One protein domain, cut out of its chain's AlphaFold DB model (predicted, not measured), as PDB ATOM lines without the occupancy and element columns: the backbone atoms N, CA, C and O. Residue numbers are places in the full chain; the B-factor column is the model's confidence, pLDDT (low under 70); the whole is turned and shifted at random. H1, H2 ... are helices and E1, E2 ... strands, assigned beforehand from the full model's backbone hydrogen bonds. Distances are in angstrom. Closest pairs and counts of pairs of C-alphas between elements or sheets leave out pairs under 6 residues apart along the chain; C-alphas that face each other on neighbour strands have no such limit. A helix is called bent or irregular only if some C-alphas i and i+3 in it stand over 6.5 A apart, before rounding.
ATOM      1  N   ILE A  35     203.920 259.471 174.406       67.75
ATOM      2  CA  ILE A  35     204.038 260.790 175.053       67.75
ATOM      3  C   ILE A  35     202.851 261.693 174.676       67.75
ATOM      4  O   ILE A  35     202.347 262.414 175.530       67.75
ATOM      5  N   ILE A  36     202.353 261.593 173.438       69.38
ATOM      6  CA  ILE A  36     201.197 262.368 172.955       69.38
ATOM      7  C   ILE A  36     199.917 261.986 173.711       69.38
ATOM      8  O   ILE A  36     199.145 262.848 174.113       69.38
ATOM      9  N   LEU A  37     199.670 260.694 173.946       73.62
ATOM     10  CA  LEU A  37     198.493 260.297 174.728       73.62
ATOM     11  C   LEU A  37     198.629 260.723 176.198       73.62
ATOM     12  O   LEU A  37     197.638 261.106 176.816       73.62
ATOM     13  N   LYS A  38     199.849 260.710 176.753       74.94
ATOM     14  CA  LYS A  38     200.105 261.214 178.110       74.94
ATOM     15  C   LYS A  38     199.852 262.719 178.230       74.94
ATOM     16  O   LYS A  38     199.283 263.136 179.232       74.94
ATOM     17  N   SER A  39     200.213 263.524 177.228       68.06
ATOM     18  CA  SER A  39     199.960 264.973 177.251       68.06
ATOM     19  C   SER A  39     198.471 265.324 177.178       68.06
ATOM     20  O   SER A  39     198.045 266.255 177.853       68.06
ATOM     21  N   ILE A  40     197.656 264.542 176.461       72.88
ATOM     22  CA  ILE A  40     196.188 264.698 176.479       72.88
ATOM     23  C   ILE A  40     195.622 264.417 177.880       72.88
ATOM     24  O   ILE A  40     194.741 265.130 178.351       72.88
ATOM     25  N   VAL A  41     196.133 263.397 178.579       79.00
ATOM     26  CA  VAL A  41     195.702 263.112 179.959       79.00
ATOM     27  C   VAL A  41     196.083 264.245 180.910       79.00
ATOM     28  O   VAL A  41     195.285 264.610 181.765       79.00
ATOM     29  N   ILE A  42     197.269 264.828 180.748       72.56
ATOM     30  CA  ILE A  42     197.704 265.995 181.525       72.56
ATOM     31  C   ILE A  42     196.732 267.169 181.352       72.56
ATOM     32  O   ILE A  42     196.384 267.799 182.344       72.56
ATOM     33  N   GLU A  43     196.265 267.438 180.129       69.44
ATOM     34  CA  GLU A  43     195.282 268.496 179.858       69.44
ATOM     35  C   GLU A  43     194.003 268.289 180.679       69.44
ATOM     36  O   GLU A  43     193.604 269.178 181.428       69.44
ATOM     37  N   LEU A  44     193.434 267.081 180.650       76.94
ATOM     38  CA  LEU A  44     192.260 266.743 181.464       76.94
ATOM     39  C   LEU A  44     192.531 266.915 182.965       76.94
ATOM     40  O   LEU A  44     191.672 267.372 183.713       76.94
ATOM     41  N   LEU A  45     193.736 266.575 183.423       79.56
ATOM     42  CA  LEU A  45     194.109 266.733 184.825       79.56
ATOM     43  C   LEU A  45     194.232 268.204 185.238       79.56
ATOM     44  O   LEU A  45     193.944 268.503 186.390       79.56
ATOM     45  N   THR A  46     194.580 269.128 184.333       74.62
ATOM     46  CA  THR A  46     194.580 270.574 184.647       74.62
ATOM     47  C   THR A  46     193.190 271.153 184.904       74.62
ATOM     48  O   THR A  46     193.092 272.201 185.536       74.62
ATOM     49  N   GLU A  47     192.122 270.484 184.465       77.75
ATOM     50  CA  GLU A  47     190.743 270.869 184.799       77.75
ATOM     51  C   GLU A  47     190.300 270.329 186.169       77.75
ATOM     52  O   GLU A  47     189.360 270.847 186.771       77.75
ATOM     53  N   LEU A  48     190.960 269.277 186.661       82.75
ATOM     54  CA  LEU A  48     190.553 268.526 187.853       82.75
ATOM     55  C   LEU A  48     191.455 268.769 189.068       82.75
ATOM     56  O   LEU A  48     191.023 268.550 190.198       82.75
ATOM     57  N   LEU A  49     192.703 269.181 188.843       84.69
ATOM     58  CA  LEU A  49     193.736 269.330 189.863       84.69
ATOM     59  C   LEU A  49     194.331 270.744 189.847       84.69
ATOM     60  O   LEU A  49     194.404 271.369 188.784       84.69
ATOM     61  N   PRO A  50     194.843 271.238 190.990       89.81
ATOM     62  CA  PRO A  50     195.629 272.463 191.022       89.81
ATOM     63  C   PRO A  50     196.798 272.399 190.036       89.81
ATOM     64  O   PRO A  50     197.555 271.428 189.998       89.81
ATOM     65  N   TYR A  51     196.996 273.465 189.264       87.94
ATOM     66  CA  TYR A  51     197.962 273.481 188.162       87.94
ATOM     67  C   TYR A  51     199.399 273.140 188.610       87.94
ATOM     68  O   TYR A  51     200.138 272.478 187.882       87.94
ATOM     69  N   LYS A  52     199.786 273.522 189.839       92.06
ATOM     70  CA  LYS A  52     201.083 273.165 190.437       92.06
ATOM     71  C   LYS A  52     201.258 271.658 190.644       92.06
ATOM     72  O   LYS A  52     202.354 271.155 190.404       92.06
ATOM     73  N   GLU A  53     200.208 270.943 191.047       90.88
ATOM     74  CA  GLU A  53     200.247 269.481 191.206       90.88
ATOM     75  C   GLU A  53     200.415 268.796 189.849       90.88
ATOM     76  O   GLU A  53     201.178 267.839 189.712       90.88
ATOM     77  N   VAL A  54     199.766 269.333 188.811       88.62
ATOM     78  CA  VAL A  54     199.924 268.831 187.442       88.62
ATOM     79  C   VAL A  54     201.345 269.053 186.928       88.62
ATOM     80  O   VAL A  54     201.906 268.168 186.281       88.62
ATOM     81  N   ILE A  55     201.969 270.196 187.229       90.75
ATOM     82  CA  ILE A  55     203.385 270.433 186.904       90.75
ATOM     83  C   ILE A  55     204.270 269.431 187.646       90.75
ATOM     84  O   ILE A  55     205.089 268.766 187.017       90.75
ATOM     85  N   GLU A  56     204.078 269.263 188.953       91.75
ATOM     86  CA  GLU A  56     204.877 268.338 189.761       91.75
ATOM     87  C   GLU A  56     204.792 266.897 189.232       91.75
ATOM     88  O   GLU A  56     205.808 266.213 189.096       91.75
ATOM     89  N   MET A  57     203.589 266.440 188.878       87.38
ATOM     90  CA  MET A  57     203.378 265.122 188.287       87.38
ATOM     91  C   MET A  57     204.142 264.965 186.965       87.38
ATOM     92  O   MET A  57     204.774 263.933 186.738       87.38
ATOM     93  N   GLN A  58     204.129 265.987 186.107       87.19
ATOM     94  CA  GLN A  58     204.862 265.978 184.840       87.19
ATOM     95  C   GLN A  58     206.377 265.927 185.048       87.19
ATOM     96  O   GLN A  58     207.047 265.115 184.415       87.19
ATOM     97  N   LEU A  59     206.914 266.730 185.972       88.88
ATOM     98  CA  LEU A  59     208.340 266.716 186.312       88.88
ATOM     99  C   LEU A  59     208.785 265.341 186.818       88.88
ATOM    100  O   LEU A  59     209.814 264.833 186.374       88.88
ATOM    101  N   LYS A  60     207.964 264.691 187.654       87.19
ATOM    102  CA  LYS A  60     208.190 263.302 188.084       87.19
ATOM    103  C   LYS A  60     208.173 262.327 186.906       87.19
ATOM    104  O   LYS A  60     209.024 261.447 186.845       87.19
ATOM    105  N   CYS A  61     207.248 262.478 185.955       81.38
ATOM    106  CA  CYS A  61     207.196 261.631 184.757       81.38
ATOM    107  C   CYS A  61     208.423 261.776 183.847       81.38
ATOM    108  O   CYS A  61     208.765 260.819 183.153       81.38
ATOM    109  N   TYR A  62     209.049 262.952 183.815       80.81
ATOM    110  CA  TYR A  62     210.268 263.194 183.042       80.81
ATOM    111  C   TYR A  62     211.548 262.879 183.812       80.81
ATOM    112  O   TYR A  62     212.621 263.031 183.236       80.81
ATOM    113  N   GLU A  63     211.444 262.479 185.085       84.81
ATOM    114  CA  GLU A  63     212.589 262.356 185.996       84.81
ATOM    115  C   GLU A  63     213.444 263.637 185.981       84.81
ATOM    116  O   GLU A  63     214.672 263.604 185.938       84.81
ATOM    117  N   ALA A  64     212.773 264.793 185.941       86.56
ATOM    118  CA  ALA A  64     213.429 266.080 185.790       86.56
ATOM    119  C   ALA A  64     214.159 266.488 187.077       86.56
ATOM    120  O   ALA A  64     213.584 266.460 188.164       86.56
ATOM    121  N   ASP A  65     215.401 266.947 186.934       88.62
ATOM    122  CA  ASP A  65     216.211 267.503 188.024       88.62
ATOM    123  C   ASP A  65     215.894 268.995 188.233       88.62
ATOM    124  O   ASP A  65     216.711 269.880 187.987       88.62
ATOM    125  N   THR A  66     214.630 269.292 188.545       91.44
ATOM    126  CA  THR A  66     214.148 270.641 188.871       91.44
ATOM    127  C   THR A  66     212.842 270.566 189.657       91.44
ATOM    128  O   THR A  66     212.123 269.565 189.615       91.44
ATOM    129  N   THR A  67     212.512 271.637 190.371       94.50
ATOM    130  CA  THR A  67     211.275 271.753 191.148       94.50
ATOM    131  C   THR A  67     210.200 272.545 190.404       94.50
ATOM    132  O   THR A  67     210.481 273.362 189.525       94.50
ATOM    133  N   THR A  68     208.938 272.354 190.801       95.31
ATOM    134  CA  THR A  68     207.807 273.137 190.276       95.31
ATOM    135  C   THR A  68     208.038 274.644 190.417       95.31
ATOM    136  O   THR A  68     207.767 275.394 189.482       95.31
ATOM    137  N   ASP A  69     208.568 275.110 191.551       96.25
ATOM    138  CA  ASP A  69     208.777 276.545 191.770       96.25
ATOM    139  C   ASP A  69     209.920 277.108 190.906       96.25
ATOM    140  O   ASP A  69     209.778 278.203 190.363       96.25
ATOM    141  N   GLU A  70     211.009 276.362 190.690       96.19
ATOM    142  CA  GLU A  70     212.087 276.766 189.772       96.19
ATOM    143  C   GLU A  70     211.585 276.923 188.334       96.19
ATOM    144  O   GLU A  70     211.886 277.921 187.677       96.19
ATOM    145  N   VAL A  71     210.779 275.970 187.859       95.88
ATOM    146  CA  VAL A  71     210.142 276.023 186.534       95.88
ATOM    147  C   VAL A  71     209.256 277.257 186.402       95.88
ATOM    148  O   VAL A  71     209.331 277.974 185.402       95.88
ATOM    149  N   LEU A  72     208.443 277.549 187.420       96.81
ATOM    150  CA  LEU A  72     207.562 278.716 187.418       96.81
ATOM    151  C   LEU A  72     208.341 280.035 187.451       96.81
ATOM    152  O   LEU A  72     207.960 280.977 186.754       96.81
ATOM    153  N   ILE A  73     209.434 280.103 188.215       97.56
ATOM    154  CA  ILE A  73     210.332 281.266 188.245       97.56
ATOM    155  C   ILE A  73     210.965 281.482 186.868       97.56
ATOM    156  O   ILE A  73     210.950 282.605 186.363       97.56
ATOM    157  N   GLN A  74     211.472 280.422 186.233       97.19
ATOM    158  CA  GLN A  74     212.058 280.506 184.894       97.19
ATOM    159  C   GLN A  74     211.032 280.939 183.847       97.19
ATOM    160  O   GLN A  74     211.310 281.853 183.074       97.19
ATOM    161  N   LEU A  75     209.827 280.358 183.853       96.94
ATOM    162  CA  LEU A  75     208.746 280.790 182.963       96.94
ATOM    163  C   LEU A  75     208.417 282.270 183.149       96.94
ATOM    164  O   LEU A  75     208.274 282.989 182.166       96.94
ATOM    165  N   LYS A  76     208.322 282.744 184.395       97.81
ATOM    166  CA  LYS A  76     208.042 284.155 184.687       97.81
ATOM    167  C   LYS A  76     209.165 285.081 184.219       97.81
ATOM    168  O   LYS A  76     208.890 286.199 183.802       97.81
ATOM    169  N   HIS A  77     210.412 284.622 184.280       97.94
ATOM    170  CA  HIS A  77     211.556 285.361 183.756       97.94
ATOM    171  C   HIS A  77     211.563 285.412 182.219       97.94
ATOM    172  O   HIS A  77     211.927 286.434 181.647       97.94
ATOM    173  N   ILE A  78     211.164 284.326 181.551       97.75
ATOM    174  CA  ILE A  78     211.091 284.242 180.084       97.75
ATOM    175  C   ILE A  78     209.904 285.046 179.533       97.75
ATOM    176  O   ILE A  78     210.024 285.664 178.481       97.75
ATOM    177  N   LEU A  79     208.774 285.047 180.245       97.88
ATOM    178  CA  LEU A  79     207.504 285.644 179.818       97.88
ATOM    179  C   LEU A  79     207.061 286.786 180.757       97.88
ATOM    180  O   LEU A  79     205.975 286.707 181.337       97.88
ATOM    181  N   PRO A  80     207.875 287.828 180.998       97.69
ATOM    182  CA  PRO A  80     207.599 288.800 182.053       97.69
ATOM    183  C   PRO A  80     206.269 289.545 181.870       97.69
ATOM    184  O   PRO A  80     205.608 289.841 182.870       97.69
ATOM    185  N   ASN A  81     205.846 289.815 180.629       97.44
ATOM    186  CA  ASN A  81     204.561 290.458 180.361       97.44
ATOM    187  C   ASN A  81     203.436 289.430 180.192       97.44
ATOM    188  O   ASN A  81     202.338 289.635 180.716       97.44
ATOM    189  N   ALA A  82     203.689 288.314 179.500       97.62
ATOM    190  CA  ALA A  82     202.652 287.328 179.193       97.62
ATOM    191  C   ALA A  82     202.290 286.403 180.369       97.62
ATOM    192  O   ALA A  82     201.166 285.904 180.420       97.62
ATOM    193  N   TYR A  83     203.181 286.189 181.344       97.50
ATOM    194  CA  TYR A  83     203.003 285.183 182.402       97.50
ATOM    195  C   TYR A  83     201.669 285.305 183.148       97.50
ATOM    196  O   TYR A  83     200.931 284.331 183.273       97.50
ATOM    197  N   SER A  84     201.330 286.512 183.612       95.88
ATOM    198  CA  SER A  84     200.088 286.734 184.371       95.88
ATOM    199  C   SER A  84     198.840 286.590 183.499       95.88
ATOM    200  O   SER A  84     197.782 286.209 183.988       95.88
ATOM    201  N   TYR A  85     198.959 286.889 182.205       96.88
ATOM    202  CA  TYR A  85     197.860 286.793 181.252       96.88
ATOM    203  C   TYR A  85     197.514 285.352 180.888       96.88
ATOM    204  O   TYR A  85     196.340 285.037 180.710       96.88
ATOM    205  N   LEU A  86     198.517 284.479 180.792       96.31
ATOM    206  CA  LEU A  86     198.338 283.085 180.387       96.31
ATOM    207  C   LEU A  86     197.393 282.316 181.323       96.31
ATOM    208  O   LEU A  86     196.629 281.469 180.863       96.31
ATOM    209  N   GLY A  87     197.393 282.649 182.614       93.69
ATOM    210  CA  GLY A  87     196.589 281.953 183.613       93.69
ATOM    211  C   GLY A  87     197.088 280.532 183.894       93.69
ATOM    212  O   GLY A  87     197.983 280.005 183.235       93.69
ATOM    213  N   GLU A  88     196.509 279.903 184.911       91.88
ATOM    214  CA  GLU A  88     197.029 278.662 185.497       91.88
ATOM    215  C   GLU A  88     197.104 277.495 184.502       91.88
ATOM    216  O   GLU A  88     198.127 276.810 184.430       91.88
ATOM    217  N   THR A  89     196.068 277.308 183.680       89.00
ATOM    218  CA  THR A  89     195.996 276.218 182.698       89.00
ATOM    219  C   THR A  89     197.112 276.305 181.656       89.00
ATOM    220  O   THR A  89     197.839 275.335 181.448       89.00
ATOM    221  N   LEU A  90     197.303 277.468 181.018       93.00
ATOM    222  CA  LEU A  90     198.357 277.623 180.007       93.00
ATOM    223  C   LEU A  90     199.751 277.566 180.634       93.00
ATOM    224  O   LEU A  90     200.664 277.009 180.026       93.00
ATOM    225  N   ILE A  91     199.916 278.069 181.861       95.31
ATOM    226  CA  ILE A  91     201.173 277.926 182.600       95.31
ATOM    227  C   ILE A  91     201.495 276.449 182.855       95.31
ATOM    228  O   ILE A  91     202.631 276.039 182.611       95.31
ATOM    229  N   ALA A  92     200.531 275.622 183.266       92.00
ATOM    230  CA  ALA A  92     200.759 274.185 183.442       92.00
ATOM    231  C   ALA A  92     201.074 273.451 182.130       92.00
ATOM    232  O   ALA A  92     201.906 272.543 182.140       92.00
ATOM    233  N   ILE A  93     200.467 273.860 181.010       90.88
ATOM    234  CA  ILE A  93     200.750 273.302 179.675       90.88
ATOM    235  C   ILE A  93     202.173 273.652 179.208       90.88
ATOM    236  O   ILE A  93     202.857 272.805 178.637       90.88
ATOM    237  N   LEU A  94     202.636 274.883 179.452       94.44
ATOM    238  CA  LEU A  94     203.952 275.370 179.010       94.44
ATOM    239  C   LEU A  94     205.112 274.919 179.914       94.44
ATOM    240  O   LEU A  94     206.240 274.763 179.446       94.44
ATOM    241  N   SER A  95     204.852 274.704 181.204       93.25
ATOM    242  CA  SER A  95     205.857 274.364 182.229       93.25
ATOM    243  C   SER A  95     206.777 273.182 181.879       93.25
ATOM    244  O   SER A  95     207.995 273.324 182.031       93.25
ATOM    245  N   PRO A  96     206.274 272.049 181.352       89.81
ATOM    246  CA  PRO A  96     207.100 270.940 180.872       89.81
ATOM    247  C   PRO A  96     208.239 271.338 179.945       89.81
ATOM    248  O   PRO A  96     209.311 270.744 180.006       89.81
ATOM    249  N   SER A  97     208.033 272.338 179.084       93.88
ATOM    250  CA  SER A  97     209.033 272.745 178.098       93.88
ATOM    251  C   SER A  97     210.313 273.265 178.746       93.88
ATOM    252  O   SER A  97     211.387 273.060 178.191       93.88
ATOM    253  N   ILE A  98     210.234 273.850 179.945       94.81
ATOM    254  CA  ILE A  98     211.421 274.260 180.706       94.81
ATOM    255  C   ILE A  98     212.231 273.044 181.159       94.81
ATOM    256  O   ILE A  98     213.437 272.986 180.928       94.81
ATOM    257  N   ALA A  99     211.572 272.039 181.736       91.00
ATOM    258  CA  ALA A  99     212.238 270.820 182.191       91.00
ATOM    259  C   ALA A  99     212.787 269.979 181.026       91.00
ATOM    260  O   ALA A  99     213.881 269.423 181.092       91.00
ATOM    261  N   LEU A 100     212.065 269.929 179.905       90.38
ATOM    262  CA  LEU A 100     212.510 269.218 178.706       90.38
ATOM    263  C   LEU A 100     213.785 269.843 178.114       90.38
ATOM    264  O   LEU A 100     214.645 269.121 177.608       90.38
ATOM    265  N   LYS A 101     213.992 271.162 178.239       90.69
ATOM    266  CA  LYS A 101     215.255 271.802 177.825       90.69
ATOM    267  C   LYS A 101     216.464 271.278 178.604       90.69
ATOM    268  O   LYS A 101     217.528 271.116 178.004       90.69
ATOM    269  N   SER A 102     216.332 270.966 179.893       85.56
ATOM    270  CA  SER A 102     217.440 270.460 180.721       85.56
ATOM    271  C   SER A 102     217.597 268.935 180.684       85.56
ATOM    272  O   SER A 102     218.685 268.431 180.956       85.56
ATOM    273  N   LEU A 103     216.573 268.192 180.248       86.75
ATOM    274  CA  LEU A 103     216.585 266.726 180.255       86.75
ATOM    275  C   LEU A 103     217.712 266.126 179.394       86.75
ATOM    276  O   LEU A 103     217.792 266.364 178.186       86.75
ATOM    277  N   SER A 104     218.578 265.319 180.002       85.50
ATOM    278  CA  SER A 104     219.738 264.709 179.336       85.50
ATOM    279  C   SER A 104     219.425 263.292 178.855       85.50
ATOM    280  O   SER A 104     219.923 262.311 179.399       85.50
ATOM    281  N   ILE A 105     218.579 263.186 177.826       85.12
ATOM    282  CA  ILE A 105     218.184 261.919 177.195       85.12
ATOM    283  C   ILE A 105     218.517 261.929 175.704       85.12
ATOM    284  O   ILE A 105     218.317 262.935 175.025       85.12
ATOM    285  N   ASN A 106     218.999 260.793 175.197       87.00
ATOM    286  CA  ASN A 106     219.252 260.595 173.774       87.00
ATOM    287  C   ASN A 106     218.033 259.956 173.107       87.00
ATOM    288  O   ASN A 106     217.693 258.812 173.405       87.00
ATOM    289  N   LEU A 107     217.405 260.684 172.185       84.62
ATOM    290  CA  LEU A 107     216.281 260.207 171.381       84.62
ATOM    291  C   LEU A 107     216.629 260.228 169.892       84.62
ATOM    292  O   LEU A 107     217.433 261.038 169.438       84.62
ATOM    293  N   THR A 108     215.989 259.346 169.128       84.75
ATOM    294  CA  THR A 108     216.038 259.370 167.658       84.75
ATOM    295  C   THR A 108     215.147 260.464 167.068       84.75
ATOM    296  O   THR A 108     215.370 260.887 165.937       84.75
ATOM    297  N   ASP A 109     214.150 260.911 167.834       85.19
ATOM    298  CA  ASP A 109     213.235 261.991 167.485       85.19
ATOM    299  C   ASP A 109     212.872 262.808 168.736       85.19
ATOM    300  O   ASP A 109     212.329 262.283 169.710       85.19
ATOM    301  N   TYR A 110     213.179 264.102 168.702       89.75
ATOM    302  CA  TYR A 110     212.901 265.075 169.755       89.75
ATOM    303  C   TYR A 110     211.608 265.865 169.512       89.75
ATOM    304  O   TYR A 110     211.323 266.791 170.266       89.75
ATOM    305  N   SER A 111     210.782 265.518 168.517       87.25
ATOM    306  CA  SER A 111     209.506 266.209 168.239       87.25
ATOM    307  C   SER A 111     208.590 266.288 169.466       87.25
ATOM    308  O   SER A 111     207.912 267.290 169.687       87.25
ATOM    309  N   ALA A 112     208.642 265.278 170.342       84.00
ATOM    310  CA  ALA A 112     207.912 265.262 171.608       84.00
ATOM    311  C   ALA A 112     208.281 266.420 172.563       84.00
ATOM    312  O   ALA A 112     207.445 266.821 173.369       84.00
ATOM    313  N   PHE A 113     209.491 266.984 172.467       90.56
ATOM    314  CA  PHE A 113     209.935 268.100 173.314       90.56
ATOM    315  C   PHE A 113     209.255 269.417 172.917       90.56
ATOM    316  O   PHE A 113     208.976 270.253 173.772       90.56
ATOM    317  N   ALA A 114     208.944 269.577 171.628       91.25
ATOM    318  CA  ALA A 114     208.244 270.741 171.097       91.25
ATOM    319  C   ALA A 114     206.720 270.673 171.317       91.25
ATOM    320  O   ALA A 114     206.022 271.668 171.142       91.25
ATOM    321  N   PHE A 115     206.172 269.518 171.702       87.62
ATOM    322  CA  PHE A 115     204.724 269.353 171.814       87.62
ATOM    323  C   PHE A 115     204.074 270.280 172.863       87.62
ATOM    324  O   PHE A 115     203.120 270.973 172.501       87.62
ATOM    325  N   PRO A 116     204.560 270.367 174.123       90.50
ATOM    326  CA  PRO A 116     203.895 271.187 175.140       90.50
ATOM    327  C   PRO A 116     203.912 272.680 174.792       90.50
ATOM    328  O   PRO A 116     202.901 273.363 174.944       90.50
ATOM    329  N   VAL A 117     205.020 273.175 174.227       94.75
ATOM    330  CA  VAL A 117     205.149 274.592 173.865       94.75
ATOM    331  C   VAL A 117     204.218 274.966 172.706       94.75
ATOM    332  O   VAL A 117     203.529 275.980 172.768       94.75
ATOM    333  N   LEU A 118     204.108 274.108 171.684       93.44
ATOM    334  CA  LEU A 118     203.215 274.331 170.544       93.44
ATOM    335  C   LEU A 118     201.740 274.230 170.950       93.44
ATOM    336  O   LEU A 118     200.909 274.983 170.440       93.44
ATOM    337  N   ARG A 119     201.409 273.350 171.906       89.19
ATOM    338  CA  ARG A 119     200.075 273.300 172.523       89.19
ATOM    339  C   ARG A 119     199.779 274.582 173.304       89.19
ATOM    340  O   ARG A 119     198.678 275.119 173.195       89.19
ATOM    341  N   GLY A 120     200.756 275.098 174.046       93.38
ATOM    342  CA  GLY A 120     200.633 276.372 174.748       93.38
ATOM    343  C   GLY A 120     200.441 277.561 173.803       93.38
ATOM    344  O   GLY A 120     199.607 278.416 174.091       93.38
ATOM    345  N   LEU A 121     201.113 277.582 172.646       96.25
ATOM    346  CA  LEU A 121     200.907 278.600 171.605       96.25
ATOM    347  C   LEU A 121     199.480 278.576 171.044       96.25
ATOM    348  O   LEU A 121     198.853 279.623 170.892       96.25
ATOM    349  N   GLU A 122     198.943 277.383 170.775       92.62
ATOM    350  CA  GLU A 122     197.547 277.225 170.354       92.62
ATOM    351  C   GLU A 122     196.581 277.775 171.410       92.62
ATOM    352  O   GLU A 122     195.642 278.504 171.089       92.62
ATOM    353  N   GLY A 123     196.815 277.427 172.676       92.44
ATOM    354  CA  GLY A 123     196.008 277.898 173.795       92.44
ATOM    355  C   GLY A 123     196.081 279.416 173.976       92.44
ATOM    356  O   GLY A 123     195.047 280.058 174.152       92.44
ATOM    357  N   TYR A 124     197.274 280.003 173.854       96.31
ATOM    358  CA  TYR A 124     197.487 281.452 173.864       96.31
ATOM    359  C   TYR A 124     196.697 282.157 172.755       96.31
ATOM    360  O   TYR A 124     195.986 283.124 173.030       96.31
ATOM    361  N   LEU A 125     196.748 281.637 171.523       94.38
ATOM    362  CA  LEU A 125     195.986 282.180 170.400       94.38
ATOM    363  C   LEU A 125     194.476 282.111 170.651       94.38
ATOM    364  O   LEU A 125     193.775 283.111 170.484       94.38
ATOM    365  N   LYS A 126     193.966 280.955 171.092       92.50
ATOM    366  CA  LYS A 126     192.538 280.795 171.412       92.50
ATOM    367  C   LYS A 126     192.104 281.745 172.522       92.50
ATOM    368  O   LYS A 126     191.028 282.331 172.434       92.50
ATOM    369  N   LYS A 127     192.957 281.946 173.528       93.94
ATOM    370  CA  LYS A 127     192.707 282.898 174.608       93.94
ATOM    371  C   LYS A 127     192.653 284.341 174.100       93.94
ATOM    372  O   LYS A 127     191.697 285.036 174.420       93.94
ATOM    373  N   LEU A 128     193.612 284.770 173.269       94.75
ATOM    374  CA  LEU A 128     193.589 286.100 172.639       94.75
ATOM    375  C   LEU A 128     192.288 286.341 171.875       94.75
ATOM    376  O   LEU A 128     191.666 287.388 172.029       94.75
ATOM    377  N   MET A 129     191.862 285.369 171.073       93.19
ATOM    378  CA  MET A 129     190.628 285.471 170.300       93.19
ATOM    379  C   MET A 129     189.388 285.524 171.207       93.19
ATOM    380  O   MET A 129     188.549 286.409 171.034       93.19
ATOM    381  N   SER A 130     189.307 284.655 172.219       93.38
ATOM    382  CA  SER A 130     188.183 284.612 173.166       93.38
ATOM    383  C   SER A 130     188.061 285.892 173.989       93.38
ATOM    384  O   SER A 130     186.964 286.433 174.118       93.38
ATOM    385  N   ASP A 131     189.177 286.414 174.505       93.69
ATOM    386  CA  ASP A 131     189.195 287.643 175.309       93.69
ATOM    387  C   ASP A 131     188.805 288.882 174.472       93.69
ATOM    388  O   ASP A 131     188.446 289.917 175.030       93.69
ATOM    389  N   ASN A 132     188.825 288.768 173.135       93.38
ATOM    390  CA  ASN A 132     188.355 289.780 172.182       93.38
ATOM    391  C   ASN A 132     187.032 289.381 171.491       93.38
ATOM    392  O   ASN A 132     186.723 289.839 170.392       93.38
ATOM    393  N   GLY A 133     186.228 288.528 172.136       91.50
ATOM    394  CA  GLY A 133     184.852 288.232 171.726       91.50
ATOM    395  C   GLY A 133     184.699 287.188 170.617       91.50
ATOM    396  O   GLY A 133     183.590 287.006 170.113       91.50
ATOM    397  N   ILE A 134     185.769 286.486 170.236       91.50
ATOM    398  CA  ILE A 134     185.737 285.425 169.224       91.50
ATOM    399  C   ILE A 134     185.820 284.065 169.910       91.50
ATOM    400  O   ILE A 134     186.888 283.616 170.321       91.50
ATOM    401  N   THR A 135     184.684 283.380 170.019       81.94
ATOM    402  CA  THR A 135     184.654 282.023 170.577       81.94
ATOM    403  C   THR A 135     185.023 281.011 169.498       81.94
ATOM    404  O   THR A 135     184.328 280.889 168.491       81.94
ATOM    405  N   ILE A 136     186.108 280.271 169.719       80.06
ATOM    406  CA  ILE A 136     186.462 279.100 168.915       80.06
ATOM    407  C   ILE A 136     185.912 277.879 169.646       80.06
ATOM    408  O   ILE A 136     186.404 277.530 170.719       80.06
ATOM    409  N   GLU A 137     184.890 277.240 169.081       73.62
ATOM    410  CA  GLU A 137     184.361 275.991 169.632       73.62
ATOM    411  C   GLU A 137     185.446 274.902 169.654       73.62
ATOM    412  O   GLU A 137     186.348 274.870 168.815       73.62
ATOM    413  N   SER A 138     185.368 273.984 170.617       62.69
ATOM    414  CA  SER A 138     186.397 272.958 170.850       62.69
ATOM    415  C   SER A 138     186.627 272.020 169.655       62.69
ATOM    416  O   SER A 138     187.716 271.467 169.506       62.69
ATOM    417  N   ASN A 139     185.631 271.870 168.783       59.66
ATOM    418  CA  ASN A 139     185.663 271.084 167.549       59.66
ATOM    419  C   ASN A 139     185.963 271.923 166.289       59.66
ATOM    420  O   ASN A 139     186.123 271.353 165.207       59.66
ATOM    421  N   ALA A 140     186.031 273.252 166.400       63.72
ATOM    422  CA  ALA A 140     186.254 274.131 165.265       63.72
ATOM    423  C   ALA A 140     187.738 274.167 164.879       63.72
ATOM    424  O   ALA A 140     188.638 274.273 165.717       63.72
ATOM    425  N   ASN A 141     188.004 274.110 163.574       72.44
ATOM    426  CA  ASN A 141     189.346 274.313 163.049       72.44
ATOM    427  C   ASN A 141     189.678 275.815 163.089       72.44
ATOM    428  O   ASN A 141     188.903 276.633 162.602       72.44
ATOM    429  N   MET A 142     190.852 276.185 163.609       79.12
ATOM    430  CA  MET A 142     191.349 277.568 163.554       79.12
ATOM    431  C   MET A 142     191.426 278.114 162.118       79.12
ATOM    432  O   MET A 142     191.233 279.310 161.908       79.12
ATOM    433  N   GLY A 143     191.593 277.239 161.120       75.56
ATOM    434  CA  GLY A 143     191.508 277.591 159.702       75.56
ATOM    435  C   GLY A 143     190.144 278.128 159.244       75.56
ATOM    436  O   GLY A 143     190.059 278.676 158.155       75.56
ATOM    437  N   SER A 144     189.084 278.015 160.053       81.69
ATOM    438  CA  SER A 144     187.783 278.655 159.793       81.69
ATOM    439  C   SER A 144     187.748 280.143 160.165       81.69
ATOM    440  O   SER A 144     186.790 280.832 159.824       81.69
ATOM    441  N   PHE A 145     188.763 280.635 160.881       85.94
ATOM    442  CA  PHE A 145     188.881 282.029 161.320       85.94
ATOM    443  C   PHE A 145     190.051 282.756 160.648       85.94
ATOM    444  O   PHE A 145     190.054 283.988 160.579       85.94
ATOM    445  N   ILE A 146     191.038 281.991 160.173       90.00
ATOM    446  CA  ILE A 146     192.292 282.496 159.629       90.00
ATOM    447  C   ILE A 146     192.575 281.799 158.298       90.00
ATOM    448  O   ILE A 146     192.811 280.590 158.237       90.00
ATOM    449  N   GLU A 147     192.584 282.585 157.230       89.38
ATOM    450  CA  GLU A 147     192.865 282.141 155.875       89.38
ATOM    451  C   GLU A 147     194.373 282.046 155.641       89.38
ATOM    452  O   GLU A 147     195.143 282.929 156.016       89.38
ATOM    453  N   THR A 148     194.815 280.981 154.974       86.06
ATOM    454  CA  THR A 148     196.182 280.912 154.446       86.06
ATOM    455  C   THR A 148     196.203 281.502 153.045       86.06
ATOM    456  O   THR A 148     195.603 280.933 152.140       86.06
ATOM    457  N   GLN A 149     196.946 282.590 152.856       86.31
ATOM    458  CA  GLN A 149     197.162 283.178 151.532       86.31
ATOM    459  C   GLN A 149     198.367 282.548 150.824       86.31
ATOM    460  O   GLN A 149     198.370 282.391 149.606       86.31
ATOM    461  N   SER A 150     199.398 282.183 151.588       84.75
ATOM    462  CA  SER A 150     200.575 281.444 151.120       84.75
ATOM    463  C   SER A 150     201.225 280.690 152.284       84.75
ATOM    464  O   SER A 150     200.844 280.885 153.439       84.75
ATOM    465  N   ASP A 151     202.259 279.891 152.015       77.69
ATOM    466  CA  ASP A 151     203.020 279.191 153.064       77.69
ATOM    467  C   ASP A 151     203.614 280.136 154.121       77.69
ATOM    468  O   ASP A 151     203.860 279.726 155.250       77.69
ATOM    469  N   LYS A 152     203.821 281.413 153.774       84.25
ATOM    470  CA  LYS A 152     204.419 282.431 154.653       84.25
ATOM    471  C   LYS A 152     203.453 283.546 155.039       84.25
ATOM    472  O   LYS A 152     203.877 284.562 155.583       84.25
ATOM    473  N   THR A 153     202.173 283.423 154.699       88.00
ATOM    474  CA  THR A 153     201.210 284.504 154.921       88.00
ATOM    475  C   THR A 153     199.850 283.943 155.272       88.00
ATOM    476  O   THR A 153     199.239 283.205 154.497       88.00
ATOM    477  N   VAL A 154     199.359 284.357 156.431       92.38
ATOM    478  CA  VAL A 154     198.006 284.087 156.908       92.38
ATOM    479  C   VAL A 154     197.305 285.413 157.160       92.38
ATOM    480  O   VAL A 154     197.969 286.409 157.435       92.38
ATOM    481  N   LYS A 155     195.979 285.426 157.040       94.19
ATOM    482  CA  LYS A 155     195.155 286.576 157.399       94.19
ATOM    483  C   LYS A 155     193.927 286.162 158.178       94.19
ATOM    484  O   LYS A 155     193.230 285.228 157.789       94.19
ATOM    485  N   VAL A 156     193.631 286.882 159.250       93.88
ATOM    486  CA  VAL A 156     192.356 286.747 159.957       93.88
ATOM    487  C   VAL A 156     191.233 287.236 159.036       93.88
ATOM    488  O   VAL A 156     191.375 288.253 158.354       93.88
ATOM    489  N   HIS A 157     190.112 286.512 158.983       93.50
ATOM    490  CA  HIS A 157     188.990 286.895 158.122       93.50
ATOM    491  C   HIS A 157     188.448 288.286 158.467       93.50
ATOM    492  O   HIS A 157     188.330 288.643 159.637       93.50
ATOM    493  N   GLU A 158     188.021 289.038 157.449       92.25
ATOM    494  CA  GLU A 158     187.588 290.435 157.596       92.25
ATOM    495  C   GLU A 158     186.481 290.628 158.646       92.25
ATOM    496  O   GLU A 158     186.527 291.545 159.459       92.25
ATOM    497  N   LYS A 159     185.505 289.716 158.701       91.25
ATOM    498  CA  LYS A 159     184.448 289.755 159.725       91.25
ATOM    499  C   LYS A 159     185.021 289.711 161.149       91.25
ATOM    500  O   LYS A 159     184.509 290.371 162.048       91.25
ATOM    501  N   ILE A 160     186.073 288.919 161.349       91.69
ATOM    502  CA  ILE A 160     186.732 288.734 162.641       91.69
ATOM    503  C   ILE A 160     187.621 289.940 162.956       91.69
ATOM    504  O   ILE A 160     187.600 290.423 164.085       91.69
ATOM    505  N   THR A 161     188.343 290.483 161.968       93.06
ATOM    506  CA  THR A 161     189.156 291.696 162.168       93.06
ATOM    507  C   THR A 161     188.294 292.900 162.544       93.06
ATOM    508  O   THR A 161     188.648 293.628 163.470       93.06
ATOM    509  N   GLN A 162     187.134 293.073 161.902       92.88
ATOM    510  CA  GLN A 162     186.162 294.118 162.240       92.88
ATOM    511  C   GLN A 162     185.596 293.954 163.656       92.88
ATOM    512  O   GLN A 162     185.377 294.946 164.345       92.88
ATOM    513  N   GLN A 163     185.369 292.715 164.103       93.06
ATOM    514  CA  GLN A 163     184.849 292.440 165.441       93.06
ATOM    515  C   GLN A 163     185.897 292.678 166.539       93.06
ATOM    516  O   GLN A 163     185.570 293.264 167.567       93.06
ATOM    517  N   ILE A 164     187.144 292.247 166.322       94.00
ATOM    518  CA  ILE A 164     188.250 292.478 167.264       94.00
ATOM    519  C   ILE A 164     188.607 293.971 167.318       94.00
ATOM    520  O   ILE A 164     188.896 294.493 168.390       94.00
ATOM    521  N   ASN A 165     188.597 294.655 166.165       93.25
ATOM    522  CA  ASN A 165     188.897 296.083 166.014       93.25
ATOM    523  C   ASN A 165     190.176 296.542 166.751       93.25
ATOM    524  O   ASN A 165     190.256 297.643 167.293       93.25
ATOM    525  N   ASN A 166     191.189 295.677 166.790       93.88
ATOM    526  CA  ASN A 166     192.478 295.944 167.407       93.88
ATOM    527  C   ASN A 166     193.568 295.311 166.544       93.88
ATOM    528  O   ASN A 166     193.655 294.086 166.432       93.88
ATOM    529  N   LYS A 167     194.384 296.162 165.916       94.50
ATOM    530  CA  LYS A 167     195.412 295.720 164.977       94.50
ATOM    531  C   LYS A 167     196.476 294.851 165.647       94.50
ATOM    532  O   LYS A 167     196.851 293.845 165.064       94.50
ATOM    533  N   ASP A 168     196.920 295.181 166.856       95.62
ATOM    534  CA  ASP A 168     197.962 294.402 167.536       95.62
ATOM    535  C   ASP A 168     197.464 293.018 167.942       95.62
ATOM    536  O   ASP A 168     198.220 292.054 167.879       95.62
ATOM    537  N   VAL A 169     196.185 292.897 168.317       96.06
ATOM    538  CA  VAL A 169     195.568 291.588 168.571       96.06
ATOM    539  C   VAL A 169     195.506 290.770 167.281       96.06
ATOM    540  O   VAL A 169     195.825 289.585 167.305       96.06
ATOM    541  N   ILE A 170     195.120 291.385 166.159       95.94
ATOM    542  CA  ILE A 170     195.075 290.707 164.855       95.94
ATOM    543  C   ILE A 170     196.478 290.248 164.444       95.94
ATOM    544  O   ILE A 170     196.663 289.070 164.146       95.94
ATOM    545  N   ASP A 171     197.465 291.141 164.504       96.12
ATOM    546  CA  ASP A 171     198.856 290.844 164.154       96.12
ATOM    547  C   ASP A 171     199.419 289.733 165.069       96.12
ATOM    548  O   ASP A 171     200.058 288.800 164.587       96.12
ATOM    549  N   ALA A 172     199.111 289.762 166.374       96.88
ATOM    550  CA  ALA A 172     199.491 288.716 167.325       96.88
ATOM    551  C   ALA A 172     198.885 287.347 166.977       96.88
ATOM    552  O   ALA A 172     199.567 286.322 167.083       96.88
ATOM    553  N   VAL A 173     197.613 287.317 166.565       95.88
ATOM    554  CA  VAL A 173     196.920 286.094 166.137       95.88
ATOM    555  C   VAL A 173     197.527 285.553 164.842       95.88
ATOM    556  O   VAL A 173     197.796 284.356 164.762       95.88
ATOM    557  N   GLU A 174     197.776 286.405 163.847       95.81
ATOM    558  CA  GLU A 174     198.365 286.006 162.562       95.81
ATOM    559  C   GLU A 174     199.791 285.462 162.732       95.81
ATOM    560  O   GLU A 174     200.097 284.379 162.229       95.81
ATOM    561  N   GLU A 175     200.638 286.160 163.492       96.31
ATOM    562  CA  GLU A 175     202.022 285.758 163.773       96.31
ATOM    563  C   GLU A 175     202.073 284.418 164.525       96.31
ATOM    564  O   GLU A 175     202.746 283.473 164.098       96.31
ATOM    565  N   SER A 176     201.276 284.292 165.591       96.19
ATOM    566  CA  SER A 176     201.183 283.060 166.380       96.19
ATOM    567  C   SER A 176     200.644 281.891 165.554       96.19
ATOM    568  O   SER A 176     201.160 280.773 165.640       96.19
ATOM    569  N   TYR A 177     199.616 282.129 164.732       94.69
ATOM    570  CA  TYR A 177     199.019 281.087 163.903       94.69
ATOM    571  C   TYR A 177     199.963 280.600 162.814       94.69
ATOM    572  O   TYR A 177     200.045 279.394 162.589       94.69
ATOM    573  N   LEU A 178     200.668 281.517 162.144       93.62
ATOM    574  CA  LEU A 178     201.602 281.172 161.078       93.62
ATOM    575  C   LEU A 178     202.666 280.199 161.591       93.62
ATOM    576  O   LEU A 178     202.880 279.148 160.984       93.62
ATOM    577  N   TYR A 179     203.267 280.509 162.743       94.88
ATOM    578  CA  TYR A 179     204.280 279.653 163.352       94.88
ATOM    579  C   TYR A 179     203.700 278.318 163.832       94.88
ATOM    580  O   TYR A 179     204.247 277.251 163.539       94.88
ATOM    581  N   TYR A 180     202.562 278.356 164.536       92.50
ATOM    582  CA  TYR A 180     201.880 277.150 165.004       92.50
ATOM    583  C   TYR A 180     201.550 276.202 163.850       92.50
ATOM    584  O   TYR A 180     201.819 275.004 163.937       92.50
ATOM    585  N   LYS A 181     200.989 276.736 162.760       88.38
ATOM    586  CA  LYS A 181     200.625 275.979 161.566       88.38
ATOM    587  C   LYS A 181     201.859 275.319 160.950       88.38
ATOM    588  O   LYS A 181     201.840 274.103 160.764       88.38
ATOM    589  N   ASP A 182     202.916 276.087 160.677       88.38
ATOM    590  CA  ASP A 182     204.170 275.586 160.092       88.38
ATOM    591  C   ASP A 182     204.731 274.404 160.897       88.38
ATOM    592  O   ASP A 182     204.925 273.307 160.367       88.38
ATOM    593  N   LYS A 183     204.895 274.581 162.215       89.19
ATOM    594  CA  LYS A 183     205.479 273.545 163.078       89.19
ATOM    595  C   LYS A 183     204.556 272.365 163.323       89.19
ATOM    596  O   LYS A 183     205.023 271.229 163.338       89.19
ATOM    597  N   ARG A 184     203.251 272.585 163.501       81.06
ATOM    598  CA  ARG A 184     202.303 271.487 163.724       81.06
ATOM    599  C   ARG A 184     202.195 270.584 162.503       81.06
ATOM    600  O   ARG A 184     202.189 269.366 162.677       81.06
ATOM    601  N   HIS A 185     202.102 271.162 161.304       74.06
ATOM    602  CA  HIS A 185     202.074 270.373 160.076       74.06
ATOM    603  C   HIS A 185     203.375 269.591 159.905       74.06
ATOM    604  O   HIS A 185     203.314 268.381 159.732       74.06
ATOM    605  N   ALA A 186     204.532 270.240 160.061       77.31
ATOM    606  CA  ALA A 186     205.823 269.578 159.895       77.31
ATOM    607  C   ALA A 186     206.073 268.449 160.914       77.31
ATOM    608  O   ALA A 186     206.608 267.411 160.542       77.31
ATOM    609  N   LEU A 187     205.703 268.624 162.188       77.75
ATOM    610  CA  LEU A 187     206.079 267.686 163.258       77.75
ATOM    611  C   LEU A 187     205.034 266.612 163.565       77.75
ATOM    612  O   LEU A 187     205.383 265.522 164.015       77.75
ATOM    613  N   PHE A 188     203.747 266.917 163.390       70.88
ATOM    614  CA  PHE A 188     202.666 266.070 163.912       70.88
ATOM    615  C   PHE A 188     201.616 265.695 162.869       70.88
ATOM    616  O   PHE A 188     200.668 264.976 163.198       70.88
ATOM    617  N   HIS A 189     201.760 266.159 161.626       65.25
ATOM    618  CA  HIS A 189     200.870 265.805 160.531       65.25
ATOM    619  C   HIS A 189     201.656 265.099 159.418       65.25
ATOM    620  O   HIS A 189     202.638 265.617 158.896       65.25
ATOM    621  N   ILE A 190     201.234 263.884 159.070       55.75
ATOM    622  CA  ILE A 190     201.722 263.176 157.883       55.75
ATOM    623  C   ILE A 190     200.692 263.449 156.790       55.75
ATOM    624  O   ILE A 190     199.550 262.993 156.894       55.75
ATOM    625  N   ASP A 191     201.070 264.218 155.772       53.94
ATOM    626  CA  ASP A 191     200.221 264.420 154.599       53.94
ATOM    627  C   ASP A 191     200.258 263.173 153.694       53.94
ATOM    628  O   ASP A 191     201.073 262.269 153.881       53.94
ATOM    629  N   GLY A 192     199.376 263.099 152.690       46.62
ATOM    630  CA  GLY A 192     199.270 261.937 151.786       46.62
ATOM    631  C   GLY A 192     200.576 261.565 151.059       46.62
ATOM    632  O   GLY A 192     200.717 260.452 150.558       46.62
ATOM    633  N   THR A 193     201.548 262.478 151.042       48.41
ATOM    634  CA  THR A 193     202.946 262.242 150.680       48.41
ATOM    635  C   THR A 193     203.807 262.164 151.947       48.41
ATOM    636  O   THR A 193     204.047 263.179 152.591       48.41
ATOM    637  N   ILE A 194     204.349 260.980 152.249       49.31
ATOM    638  CA  ILE A 194     205.184 260.647 153.432       49.31
ATOM    639  C   ILE A 194     206.421 261.570 153.614       49.31
ATOM    640  O   ILE A 194     207.031 261.594 154.677       49.31
ATOM    641  N   ASN A 195     206.780 262.370 152.605       48.62
ATOM    642  CA  ASN A 195     207.993 263.193 152.566       48.62
ATOM    643  C   ASN A 195     207.929 264.542 153.319       48.62
ATOM    644  O   ASN A 195     208.926 265.260 153.291       48.62
ATOM    645  N   THR A 196     206.813 264.929 153.949       53.75
ATOM    646  CA  THR A 196     206.692 266.255 154.603       53.75
ATOM    647  C   THR A 196     206.928 266.251 156.113       53.75
ATOM    648  O   THR A 196     207.137 267.316 156.692       53.75
ATOM    649  N   THR A 197     206.940 265.085 156.765       64.81
ATOM    650  CA  THR A 197     207.098 265.004 158.223       64.81
ATOM    651  C   THR A 197     208.559 265.170 158.627       64.81
ATOM    652  O   THR A 197     209.423 264.352 158.306       64.81
ATOM    653  N   GLN A 198     208.838 266.251 159.346       76.94
ATOM    654  CA  GLN A 198     210.149 266.567 159.880       76.94
ATOM    655  C   GLN A 198     210.413 265.735 161.140       76.94
ATOM    656  O   GLN A 198     209.649 265.783 162.097       76.94
ATOM    657  N   ILE A 199     211.546 265.030 161.164       82.19
ATOM    658  CA  ILE A 199     212.066 264.375 162.368       82.19
ATOM    659  C   ILE A 199     213.107 265.298 163.001       82.19
ATOM    660  O   ILE A 199     214.081 265.691 162.349       82.19
ATOM    661  N   LEU A 200     212.931 265.629 164.282       88.62
ATOM    662  CA  LEU A 200     213.921 266.403 165.028       88.62
ATOM    663  C   LEU A 200     214.990 265.451 165.556       88.62
ATOM    664  O   LEU A 200     214.857 264.893 166.635       88.62
ATOM    665  N   THR A 201     216.062 265.239 164.798       90.25
ATOM    666  CA  THR A 201     217.128 264.290 165.174       90.25
ATOM    667  C   THR A 201     218.092 264.845 166.222       90.25
ATOM    668  O   THR A 201     218.861 264.094 166.821       90.25
ATOM    669  N   LYS A 202     218.063 266.160 166.472       92.88
ATOM    670  CA  LYS A 202     218.887 266.827 167.486       92.88
ATOM    671  C   LYS A 202     218.004 267.548 168.497       92.88
ATOM    672  O   LYS A 202     217.166 268.360 168.112       92.88
ATOM    673  N   LYS A 203     218.298 267.362 169.789       93.12
ATOM    674  CA  LYS A 203     217.645 268.079 170.901       93.12
ATOM    675  C   LYS A 203     217.600 269.590 170.672       93.12
ATOM    676  O   LYS A 203     216.575 270.215 170.913       93.12
ATOM    677  N   GLN A 204     218.694 270.154 170.156       95.00
ATOM    678  CA  GLN A 204     218.817 271.585 169.887       95.00
ATOM    679  C   GLN A 204     217.697 272.123 168.981       95.00
ATOM    680  O   GLN A 204     217.193 273.206 169.242       95.00
ATOM    681  N   GLN A 205     217.232 271.348 167.994       94.69
ATOM    682  CA  GLN A 205     216.138 271.773 167.111       94.69
ATOM    683  C   GLN A 205     214.818 271.927 167.875       94.69
ATOM    684  O   GLN A 205     214.037 272.829 167.599       94.69
ATOM    685  N   ALA A 206     214.557 271.055 168.854       93.62
ATOM    686  CA  ALA A 206     213.374 271.179 169.697       93.62
ATOM    687  C   ALA A 206     213.502 272.345 170.688       93.62
ATOM    688  O   ALA A 206     212.524 273.046 170.929       93.62
ATOM    689  N   VAL A 207     214.704 272.580 171.227       95.62
ATOM    690  CA  VAL A 207     214.989 273.733 172.097       95.62
ATOM    691  C   VAL A 207     214.778 275.052 171.350       95.62
ATOM    692  O   VAL A 207     214.137 275.944 171.894       95.62
ATOM    693  N   GLU A 208     215.219 275.149 170.095       96.69
ATOM    694  CA  GLU A 208     214.982 276.318 169.235       96.69
ATOM    695  C   GLU A 208     213.486 276.593 169.039       96.69
ATOM    696  O   GLU A 208     213.062 277.740 169.123       96.69
ATOM    697  N   ILE A 209     212.666 275.554 168.849       97.00
ATOM    698  CA  ILE A 209     211.207 275.716 168.754       97.00
ATOM    699  C   ILE A 209     210.619 276.203 170.082       97.00
ATOM    700  O   ILE A 209     209.745 277.065 170.080       97.00
ATOM    701  N   ILE A 210     211.089 275.676 171.216       97.25
ATOM    702  CA  ILE A 210     210.642 276.124 172.542       97.25
ATOM    703  C   ILE A 210     210.945 277.607 172.750       97.25
ATOM    704  O   ILE A 210     210.057 278.363 173.148       97.25
ATOM    705  N   ASP A 211     212.171 278.021 172.452       97.94
ATOM    706  CA  ASP A 211     212.608 279.401 172.644       97.94
ATOM    707  C   ASP A 211     211.880 280.365 171.698       97.94
ATOM    708  O   ASP A 211     211.427 281.424 172.132       97.94
ATOM    709  N   GLU A 212     211.681 279.970 170.441       98.19
ATOM    710  CA  GLU A 212     210.948 280.768 169.458       98.19
ATOM    711  C   GLU A 212     209.475 280.941 169.850       98.19
ATOM    712  O   GLU A 212     208.946 282.047 169.799       98.19
ATOM    713  N   VAL A 213     208.805 279.882 170.318       98.31
ATOM    714  CA  VAL A 213     207.411 279.996 170.767       98.31
ATOM    715  C   VAL A 213     207.287 280.903 171.989       98.31
ATOM    716  O   VAL A 213     206.374 281.731 172.036       98.31
ATOM    717  N   PHE A 214     208.186 280.790 172.968       98.50
ATOM    718  CA  PHE A 214     208.181 281.710 174.105       98.50
ATOM    719  C   PHE A 214     208.422 283.158 173.672       98.50
ATOM    720  O   PHE A 214     207.726 284.055 174.149       98.50
ATOM    721  N   SER A 215     209.339 283.377 172.727       98.56
ATOM    722  CA  SER A 215     209.582 284.689 172.123       98.56
ATOM    723  C   SER A 215     208.323 285.246 171.448       98.56
ATOM    724  O   SER A 215     207.938 286.383 171.718       98.56
ATOM    725  N   ILE A 216     207.621 284.449 170.635       98.44
ATOM    726  CA  ILE A 216     206.375 284.858 169.967       98.44
ATOM    727  C   ILE A 216     205.307 285.240 170.995       98.44
ATOM    728  O   ILE A 216     204.716 286.315 170.889       98.44
ATOM    729  N   ILE A 217     205.071 284.405 172.014       98.56
ATOM    730  CA  ILE A 217     204.071 284.687 173.057       98.56
ATOM    731  C   ILE A 217     204.396 286.010 173.761       98.56
ATOM    732  O   ILE A 217     203.534 286.880 173.873       98.56
ATOM    733  N   GLU A 218     205.639 286.183 174.209       98.50
ATOM    734  CA  GLU A 218     206.041 287.365 174.968       98.50
ATOM    735  C   GLU A 218     206.002 288.639 174.121       98.50
ATOM    736  O   GLU A 218     205.441 289.653 174.540       98.50
ATOM    737  N   THR A 219     206.574 288.605 172.918       98.06
ATOM    738  CA  THR A 219     206.687 289.792 172.060       98.06
ATOM    739  C   THR A 219     205.334 290.235 171.515       98.06
ATOM    740  O   THR A 219     205.035 291.432 171.532       98.06
ATOM    741  N   THR A 220     204.485 289.301 171.080       97.69
ATOM    742  CA  THR A 220     203.145 289.633 170.579       97.69
ATOM    743  C   THR A 220     202.242 290.134 171.704       97.69
ATOM    744  O   THR A 220     201.584 291.163 171.541       97.69
ATOM    745  N   TYR A 221     202.270 289.500 172.882       97.56
ATOM    746  CA  TYR A 221     201.464 289.958 174.013       97.56
ATOM    747  C   TYR A 221     201.920 291.324 174.530       97.56
ATOM    748  O   TYR A 221     201.092 292.168 174.869       97.56
ATOM    749  N   SER A 222     203.231 291.582 174.544       96.94
ATOM    750  CA  SER A 222     203.781 292.881 174.943       96.94
ATOM    751  C   SER A 222     203.243 294.027 174.083       96.94
ATOM    752  O   SER A 222     202.890 295.075 174.625       96.94
ATOM    753  N   LYS A 223     203.119 293.825 172.762       95.25
ATOM    754  CA  LYS A 223     202.505 294.805 171.844       95.25
ATOM    755  C   LYS A 223     201.027 295.028 172.180       95.25
ATOM    756  O   LYS A 223     200.596 296.166 172.336       95.25
ATOM    757  N   VAL A 224     200.272 293.945 172.388       94.06
ATOM    758  CA  VAL A 224     198.851 294.007 172.779       94.06
ATOM    759  C   VAL A 224     198.657 294.751 174.106       94.06
ATOM    760  O   VAL A 224     197.712 295.527 174.250       94.06
ATOM    761  N   LEU A 225     199.541 294.540 175.086       91.62
ATOM    762  CA  LEU A 225     199.457 295.160 176.408       91.62
ATOM    763  C   LEU A 225     199.695 296.677 176.367       91.62
ATOM    764  O   LEU A 225     199.028 297.414 177.094       91.62
ATOM    765  N   GLN A 226     200.625 297.151 175.532       82.88
ATOM    766  CA  GLN A 226     200.977 298.574 175.435       82.88
ATOM    767  C   GLN A 226     199.795 299.455 175.002       82.88
ATOM    768  O   GLN A 226     199.694 300.583 175.474       82.88
ATOM    769  N   ASN A 227     198.869 298.917 174.204       65.31
ATOM    770  CA  ASN A 227     197.721 299.646 173.655       65.31
ATOM    771  C   ASN A 227     196.410 299.449 174.445       65.31
ATOM    772  O   ASN A 227     195.350 299.884 174.002       65.31
ATOM    773  N   LYS A 228     196.466 298.804 175.624       60.81
ATOM    774  CA  LYS A 228     195.351 298.760 176.596       60.81
ATOM    775  C   LYS A 228     195.381 299.907 177.622       60.81
ATOM    776  O   LYS A 228     194.501 299.954 178.481       60.81
TER     777      LYS A 228
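What this domain is: This is residues 35 to 228 of the 229 residues of the protein "RnlA-toxin_C domain-containing protein" of Mucilaginibacter sp. E4BP6 (UniProt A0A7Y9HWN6). A bundle of six helices has H5 in its core: the hairpin H7 and H8 packs on H5, H4 packs on H5 as well, and the hairpin H1 and H2 packs on H4. H3 crosses H4, the small strand hairpin E1 and E2 lies beside residues 170 to 181 of H7, and H6 makes a corner with H7. The printed part has 194 residues, with the order H1 H2 H3 H4 H5 E1 E2 H6 H7 H8; the sheet E1 - E2 is antiparallel and the class is mostly helix. It is compact, with a radius of gyration of the C-alphas of 16.7 A and spans of 48 by 42 by 27 A.

Where its parts are: H1, residues 35 to 48, begins with C-alpha 35 at (204.038, 260.790, 175.053) and is 20.1 A long. H2 holds residues 51 to 61, H3 residues 68 to 78, and H4 residues 83 to 102, 20.7 A. H4 has a kink of 97 degrees near residue 90 and is irregular, C-alphas 85 and 88 being 9.2 A apart. H5, residues 111 to 131, 30.4 A, is irregular too, with C-alphas 113 and 116 7.0 A apart. E1 is residues 146 to 150, E2 residues 153 to 156 and H6 residues 158 to 164. H7, residues 167 to 188, is 30.5 A long; H8, residues 203 to 226, is 35.0 A long and ends with C-alpha 226 at (200.977, 298.574, 175.435).

How they stand to each other: H4 and H5, the hubs, form a hairpin and touch at a shallow tilt of 9 degrees, opposite ways, closest at the C-alphas of Leu 94 and Val 117, 5.3 A. H5 touches H7 at 28 degrees, closest at the C-alphas of Leu 125 and Val 173, 5.9 A. With residues 206 to 217 alone H8 touches H5, closest at the C-alphas of Ala 114 and Ala 206, 5.3 A. H2 touches H4, the same way at 12 degrees, closest at the C-alphas of Tyr 51 and Ala 92, 5.5 A. H3 is about perpendicular to H4, 75 degrees, and touches it. H6 and H7 only just touch, only at the corner, with 3 pairs of C-alphas within 8 A. Across E1 and E2, N 147 and O 155 are 2.8 A apart, within hydrogen-bond range. Every O i to N i+4 pair is within range in H2, H3, H6, H7 and H8; H1 has 8 of 10, H5 15 of 17, and H4 7 of 16, with 11 of its 17 O i to N i+3 pairs.

The domain as a whole: The C-alphas farthest apart, of Asn 106 and Gln 162, are 48.5 A apart. The printed part has no cut; the links H5 to E1 and H7 to H8 are long. The mean pLDDT of the printed part is 87.5, with 18 residues under 70, among them 189 to 197.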